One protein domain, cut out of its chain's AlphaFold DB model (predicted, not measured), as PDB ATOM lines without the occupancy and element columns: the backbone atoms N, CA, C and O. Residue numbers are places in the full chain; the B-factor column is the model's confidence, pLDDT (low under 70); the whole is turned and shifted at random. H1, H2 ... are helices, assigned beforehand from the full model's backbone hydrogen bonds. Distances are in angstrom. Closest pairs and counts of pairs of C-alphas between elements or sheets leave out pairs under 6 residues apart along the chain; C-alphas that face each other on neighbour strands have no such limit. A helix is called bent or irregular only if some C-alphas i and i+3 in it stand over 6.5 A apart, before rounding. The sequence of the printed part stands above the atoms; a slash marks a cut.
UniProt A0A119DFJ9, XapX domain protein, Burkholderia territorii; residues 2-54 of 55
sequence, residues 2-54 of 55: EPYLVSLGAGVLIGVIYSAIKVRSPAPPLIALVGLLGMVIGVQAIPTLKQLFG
ATOM      1  N   GLU A   2     -12.375  20.410  43.870       62.25
ATOM      2  CA  GLU A   2     -11.456  19.353  44.340       62.25
ATOM      3  C   GLU A   2     -12.066  18.114  45.041       62.25
ATOM      4  O   GLU A   2     -11.536  17.021  44.837       62.25
ATOM      5  N   PRO A   3     -13.181  18.182  45.806       72.44
ATOM      6  CA  PRO A   3     -13.658  17.006  46.544       72.44
ATOM      7  C   PRO A   3     -14.202  15.884  45.646       72.44
ATOM      8  O   PRO A   3     -14.211  14.728  46.058       72.44
ATOM      9  N   TYR A   4     -14.603  16.187  44.405       77.75
ATOM     10  CA  TYR A   4     -15.080  15.171  43.462       77.75
ATOM     11  C   TYR A   4     -13.961  14.244  42.987       77.75
ATOM     12  O   TYR A   4     -14.165  13.037  42.916       77.75
ATOM     13  N   LEU A   5     -12.770  14.786  42.715       85.31
ATOM     14  CA  LEU A   5     -11.598  13.995  42.324       85.31
ATOM     15  C   LEU A   5     -11.118  13.105  43.471       85.31
ATOM     16  O   LEU A   5     -10.801  11.936  43.254       85.31
ATOM     17  N   VAL A   6     -11.136  13.631  44.697       85.12
ATOM     18  CA  VAL A   6     -10.790  12.867  45.903       85.12
ATOM     19  C   VAL A   6     -11.809  11.753  46.156       85.12
ATOM     20  O   VAL A   6     -11.419  10.616  46.417       85.12
ATOM     21  N   SER A   7     -13.107  12.030  46.006       85.12
ATOM     22  CA  SER A   7     -14.161  11.015  46.130       85.12
ATOM     23  C   SER A   7     -14.074   9.946  45.037       85.12
ATOM     24  O   SER A   7     -14.311   8.770  45.317       85.12
ATOM     25  N   LEU A   8     -13.728  10.332  43.805       88.44
ATOM     26  CA  LEU A   8     -13.533   9.401  42.695       88.44
ATOM     27  C   LEU A   8     -12.337   8.476  42.974       88.44
ATOM     28  O   LEU A   8     -12.453   7.258  42.847       88.44
ATOM     29  N   GLY A   9     -11.216   9.046  43.426       91.56
ATOM     30  CA  GLY A   9     -10.017   8.294  43.795       91.56
ATOM     31  C   GLY A   9     -10.254   7.337  44.965       91.56
ATOM     32  O   GLY A   9      -9.859   6.174  44.893       91.56
ATOM     33  N   ALA A  10     -10.964   7.783  46.004       88.94
ATOM     34  CA  ALA A  10     -11.336   6.939  47.139       88.94
ATOM     35  C   ALA A  10     -12.228   5.757  46.714       88.94
ATOM     36  O   ALA A  10     -12.007   4.628  47.158       88.94
ATOM     37  N   GLY A  11     -13.188   5.991  45.810       87.44
ATOM     38  CA  GLY A  11     -14.055   4.943  45.262       87.44
ATOM     39  C   GLY A  11     -13.290   3.889  44.458       87.44
ATOM     40  O   GLY A  11     -13.499   2.691  44.657       87.44
ATOM     41  N   VAL A  12     -12.357   4.317  43.601       90.31
ATOM     42  CA  VAL A  12     -11.499   3.405  42.822       90.31
ATOM     43  C   VAL A  12     -10.594   2.586  43.742       90.31
ATOM     44  O   VAL A  12     -10.497   1.369  43.585       90.31
ATOM     45  N   LEU A  13      -9.972   3.227  44.734       90.00
ATOM     46  CA  LEU A  13      -9.049   2.574  45.660       90.00
ATOM     47  C   LEU A  13      -9.751   1.483  46.484       90.00
ATOM     48  O   LEU A  13      -9.282   0.347  46.543       90.00
ATOM     49  N   ILE A  14     -10.922   1.797  47.041       85.12
ATOM     50  CA  ILE A  14     -11.761   0.832  47.760       85.12
ATOM     51  C   ILE A  14     -12.214  -0.313  46.836       85.12
ATOM     52  O   ILE A  14     -12.171  -1.478  47.239       85.12
ATOM     53  N   GLY A  15     -12.601  -0.015  45.590       83.12
ATOM     54  CA  GLY A  15     -13.015  -1.024  44.608       83.12
ATOM     55  C   GLY A  15     -11.911  -2.032  44.272       83.12
ATOM     56  O   GLY A  15     -12.162  -3.239  44.236       83.12
ATOM     57  N   VAL A  16     -10.674  -1.557  44.101       86.75
ATOM     58  CA  VAL A  16      -9.499  -2.413  43.859       86.75
ATOM     59  C   VAL A  16      -9.201  -3.291  45.072       86.75
ATOM     60  O   VAL A  16      -8.980  -4.492  44.916       86.75
ATOM     61  N   ILE A  17      -9.253  -2.726  46.282       85.62
ATOM     62  CA  ILE A  17      -9.007  -3.467  47.526       85.62
ATOM     63  C   ILE A  17     -10.037  -4.592  47.697       85.62
ATOM     64  O   ILE A  17      -9.655  -5.748  47.882       85.62
ATOM     65  N   TYR A  18     -11.335  -4.311  47.563       75.06
ATOM     66  CA  TYR A  18     -12.362  -5.352  47.694       75.06
ATOM     67  C   TYR A  18     -12.271  -6.425  46.600       75.06
ATOM     68  O   TYR A  18     -12.458  -7.610  46.892       75.06
ATOM     69  N   SER A  19     -11.926  -6.041  45.366       73.69
ATOM     70  CA  SER A  19     -11.703  -6.996  44.274       73.69
ATOM     71  C   SER A  19     -10.482  -7.890  44.523       73.69
ATOM     72  O   SER A  19     -10.508  -9.068  44.161       73.69
ATOM     73  N   ALA A  20      -9.423  -7.355  45.137       78.94
ATOM     74  CA  ALA A  20      -8.191  -8.084  45.423       78.94
ATOM     75  C   ALA A  20      -8.345  -9.060  46.596       78.94
ATOM     76  O   ALA A  20      -7.885 -10.198  46.512       78.94
ATOM     77  N   ILE A  21      -9.030  -8.650  47.668       77.38
ATOM     78  CA  ILE A  21      -9.198  -9.499  48.857       77.38
ATOM     79  C   ILE A  21     -10.214 -10.632  48.582       77.38
ATOM     80  O   ILE A  21     -10.272 -11.597  49.340       77.38
ATOM     81  N   LYS A  22     -10.991 -10.583  47.479       64.19
ATOM     82  CA  LYS A  22     -11.961 -11.636  47.087       64.19
ATOM     83  C   LYS A  22     -12.889 -12.051  48.239       64.19
ATOM     84  O   LYS A  22     -13.438 -13.156  48.242       64.19
ATOM     85  N   VAL A  23     -13.081 -11.171  49.225       61.50
ATOM     86  CA  VAL A  23     -13.988 -11.424  50.338       61.50
ATOM     87  C   VAL A  23     -15.362 -11.453  49.706       61.50
ATOM     88  O   VAL A  23     -15.844 -10.425  49.229       61.50
ATOM     89  N   ARG A  24     -15.995 -12.631  49.647       61.38
ATOM     90  CA  ARG A  24     -17.439 -12.680  49.433       61.38
ATOM     91  C   ARG A  24     -18.017 -11.847  50.558       61.38
ATOM     92  O   ARG A  24     -17.976 -12.290  51.701       61.38
ATOM     93  N   SER A  25     -18.453 -10.631  50.241       54.62
ATOM     94  CA  SER A  25     -19.090  -9.750  51.205       54.62
ATOM     95  C   SER A  25     -20.180 -10.577  51.888       54.62
ATOM     96  O   SER A  25     -21.101 -11.017  51.192       54.62
ATOM     97  N   PRO A  26     -20.064 -10.875  53.195       58.03
ATOM     98  CA  PRO A  26     -21.015 -11.707  53.920       58.03
ATOM     99  C   PRO A  26     -22.259 -10.881  54.233       58.03
ATOM    100  O   PRO A  26     -22.709 -10.802  55.370       58.03
ATOM    101  N   ALA A  27     -22.785 -10.186  53.236       51.88
ATOM    102  CA  ALA A  27     -23.915  -9.334  53.434       51.88
ATOM    103  C   ALA A  27     -24.740  -9.272  52.142       51.88
ATOM    104  O   ALA A  27     -24.183  -9.272  51.044       51.88
ATOM    105  N   PRO A  28     -26.060  -9.140  52.285       58.12
ATOM    106  CA  PRO A  28     -27.057  -8.973  51.241       58.12
ATOM    107  C   PRO A  28     -27.347  -7.497  50.847       58.12
ATOM    108  O   PRO A  28     -28.479  -7.222  50.444       58.12
ATOM    109  N   PRO A  29     -26.423  -6.502  50.927       71.81
ATOM    110  CA  PRO A  29     -26.768  -5.112  50.678       71.81
ATOM    111  C   PRO A  29     -26.979  -4.853  49.190       71.81
ATOM    112  O   PRO A  29     -27.765  -3.984  48.855       71.81
ATOM    113  N   LEU A  30     -26.360  -5.622  48.282       76.12
ATOM    114  CA  LEU A  30     -26.622  -5.479  46.847       76.12
ATOM    115  C   LEU A  30     -28.083  -5.821  46.524       76.12
ATOM    116  O   LEU A  30     -28.743  -5.103  45.783       76.12
ATOM    117  N   ILE A  31     -28.605  -6.878  47.150       78.44
ATOM    118  CA  ILE A  31     -30.004  -7.299  47.017       78.44
ATOM    119  C   ILE A  31     -30.923  -6.251  47.660       78.44
ATOM    120  O   ILE A  31     -31.947  -5.903  47.078       78.44
ATOM    121  N   ALA A  32     -30.538  -5.689  48.812       83.31
ATOM    122  CA  ALA A  32     -31.280  -4.606  49.457       83.31
ATOM    123  C   ALA A  32     -31.308  -3.320  48.611       83.31
ATOM    124  O   ALA A  32     -32.353  -2.691  48.504       83.31
ATOM    125  N   LEU A  33     -30.199  -2.955  47.962       85.81
ATOM    126  CA  LEU A  33     -30.110  -1.805  47.056       85.81
ATOM    127  C   LEU A  33     -30.944  -2.017  45.787       85.81
ATOM    128  O   LEU A  33     -31.610  -1.090  45.334       85.81
ATOM    129  N   VAL A  34     -30.963  -3.237  45.244       87.06
ATOM    130  CA  VAL A  34     -31.843  -3.608  44.124       87.06
ATOM    131  C   VAL A  34     -33.316  -3.549  44.541       87.06
ATOM    132  O   VAL A  34     -34.133  -2.992  43.811       87.06
ATOM    133  N   GLY A  35     -33.660  -4.052  45.729       88.56
ATOM    134  CA  GLY A  35     -35.008  -3.937  46.292       88.56
ATOM    135  C   GLY A  35     -35.427  -2.481  46.522       88.56
ATOM    136  O   GLY A  35     -36.548  -2.103  46.186       88.56
ATOM    137  N   LEU A  36     -34.511  -1.643  47.013       89.50
ATOM    138  CA  LEU A  36     -34.726  -0.209  47.209       89.50
ATOM    139  C   LEU A  36     -34.938   0.520  45.870       89.50
ATOM    140  O   LEU A  36     -35.849   1.336  45.760       89.50
ATOM    141  N   LEU A  37     -34.163   0.183  44.831       88.81
ATOM    142  CA  LEU A  37     -34.377   0.686  43.469       88.81
ATOM    143  C   LEU A  37     -35.746   0.275  42.917       88.81
ATOM    144  O   LEU A  37     -36.459   1.115  42.371       88.81
ATOM    145  N   GLY A  38     -36.143  -0.987  43.101       91.06
ATOM    146  CA  GLY A  38     -37.475  -1.465  42.726       91.06
ATOM    147  C   GLY A  38     -38.592  -0.699  43.439       91.06
ATOM    148  O   GLY A  38     -39.601  -0.366  42.819       91.06
ATOM    149  N   MET A  39     -38.388  -0.344  44.710       92.38
ATOM    150  CA  MET A  39     -39.333   0.457  45.489       92.38
ATOM    151  C   MET A  39     -39.455   1.886  44.949       92.38
ATOM    152  O   MET A  39     -40.569   2.365  44.756       92.38
ATOM    153  N   VAL A  40     -38.335   2.550  44.642       90.94
ATOM    154  CA  VAL A  40     -38.336   3.902  44.054       90.94
ATOM    155  C   VAL A  40     -39.018   3.898  42.686       90.94
ATOM    156  O   VAL A  40     -39.865   4.748  42.421       90.94
ATOM    157  N   ILE A  41     -38.709   2.918  41.835       90.19
ATOM    158  CA  ILE A  41     -39.339   2.780  40.516       90.19
ATOM    159  C   ILE A  41     -40.840   2.507  40.664       90.19
ATOM    160  O   ILE A  41     -41.634   3.160  39.996       90.19
ATOM    161  N   GLY A  42     -41.242   1.599  41.556       89.75
ATOM    162  CA  GLY A  42     -42.651   1.298  41.816       89.75
ATOM    163  C   GLY A  42     -43.430   2.515  42.319       89.75
ATOM    164  O   GLY A  42     -44.504   2.812  41.800       89.75
ATOM    165  N   VAL A  43     -42.861   3.268  43.267       90.50
ATOM    166  CA  VAL A  43     -43.449   4.508  43.802       90.50
ATOM    167  C   VAL A  43     -43.611   5.570  42.714       90.50
ATOM    168  O   VAL A  43     -44.656   6.211  42.656       90.50
ATOM    169  N   GLN A  44     -42.626   5.732  41.829       85.75
ATOM    170  CA  GLN A  44     -42.672   6.704  40.729       85.75
ATOM    171  C   GLN A  44     -43.558   6.235  39.558       85.75
ATOM    172  O   GLN A  44     -44.115   7.054  38.821       85.75
ATOM    173  N   ALA A  45     -43.732   4.924  39.386       85.81
ATOM    174  CA  ALA A  45     -44.576   4.356  38.341       85.81
ATOM    175  C   ALA A  45     -46.067   4.606  38.603       85.81
ATOM    176  O   ALA A  45     -46.797   4.867  37.653       85.81
ATOM    177  N   ILE A  46     -46.522   4.595  39.863       83.56
ATOM    178  CA  ILE A  46     -47.931   4.846  40.221       83.56
ATOM    179  C   ILE A  46     -48.456   6.202  39.705       83.56
ATOM    180  O   ILE A  46     -49.464   6.196  38.997       83.56
ATOM    181  N   PRO A  47     -47.828   7.361  39.992       81.56
ATOM    182  CA  PRO A  47     -48.300   8.649  39.485       81.56
ATOM    183  C   PRO A  47     -48.188   8.743  37.959       81.56
ATOM    184  O   PRO A  47     -49.097   9.259  37.315       81.56
ATOM    185  N   THR A  48     -47.140   8.158  37.370       82.75
ATOM    186  CA  THR A  48     -46.947   8.124  35.913       82.75
ATOM    187  C   THR A  48     -48.053   7.325  35.213       82.75
ATOM    188  O   THR A  48     -48.625   7.785  34.229       82.75
ATOM    189  N   LEU A  49     -48.409   6.152  35.747       83.19
ATOM    190  CA  LEU A  49     -49.505   5.316  35.251       83.19
ATOM    191  C   LEU A  49     -50.858   6.002  35.429       83.19
ATOM    192  O   LEU A  49     -51.692   5.937  34.532       83.19
ATOM    193  N   LYS A  50     -51.066   6.692  36.552       82.38
ATOM    194  CA  LYS A  50     -52.301   7.437  36.817       82.38
ATOM    195  C   LYS A  50     -52.479   8.614  35.849       82.38
ATOM    196  O   LYS A  50     -53.574   8.816  35.335       82.38
ATOM    197  N   GLN A  51     -51.396   9.328  35.535       81.44
ATOM    198  CA  GLN A  51     -51.384  10.381  34.511       81.44
ATOM    199  C   GLN A  51     -51.603   9.830  33.096       81.44
ATOM    200  O   GLN A  51     -52.246  10.491  32.287       81.44
ATOM    201  N   LEU A  52     -51.090   8.632  32.792       79.12
ATOM    202  CA  LEU A  52     -51.233   8.003  31.476       79.12
ATOM    203  C   LEU A  52     -52.639   7.419  31.246       79.12
ATOM    204  O   LEU A  52     -53.163   7.505  30.140       79.12
ATOM    205  N   PHE A  53     -53.245   6.826  32.280       81.12
ATOM    206  CA  PHE A  53     -54.584   6.223  32.220       81.12
ATOM    207  C   PHE A  53     -55.725   7.192  32.570       81.12
ATOM    208  O   PHE A  53     -56.886   6.807  32.463       81.12
ATOM    209  N   GLY A  54     -55.418   8.442  32.932       66.38
ATOM    210  CA  GLY A  54     -56.402   9.522  33.018       66.38
ATOM    211  C   GLY A  54     -57.487   9.315  34.079       66.38
ATOM    212  O   GLY A  54     -58.669   9.362  33.744       66.38
TER     213      GLY A  54
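This is residues 2 to 54 of the 55 residues of the protein "XapX domain protein" of Burkholderia territorii (UniProt A0A119DFJ9). Two long helices, H1 and then H2, form the arms of an open V, joined by an unnamed link at its corner with nothing packed between them. The printed part has 53 residues, two named helices and no named strand; the class is all helix. It is extended, with a radius of gyration of the C-alphas of 18.1 A, and flat, spanning 52 by 34 by 10 A.

Find C-alpha 2 at (-11.456, 19.353, 44.340); from there H1, residues 2 to 21, runs 29.3 A to C-alpha 21 at (-9.198, -9.499, 48.857). After the link, H2, residues 29 to 53, runs 35.3 A to C-alpha 53 at (-54.584, 6.223, 32.220).

H1 and H2 are apart, with no C-alpha of the one within 8 A of the other. Near residue 47 you will find a kink of 29 degrees in H2, which is neither bent nor irregular, but only just: C-alphas 44 and 47 are 6.1 A apart. In H1 every O i to N i+4 pair is within hydrogen-bond range; in H2, 19 of 21 are.

The two C-alphas farthest apart, those of Ile 21 and Gly 54, are 53.3 A apart. The printed part has no cut, and its link of 7 residues is short. In the B-factor column, pLDDT is under 70 at residue 2, residues 22 to 28 and residue 54.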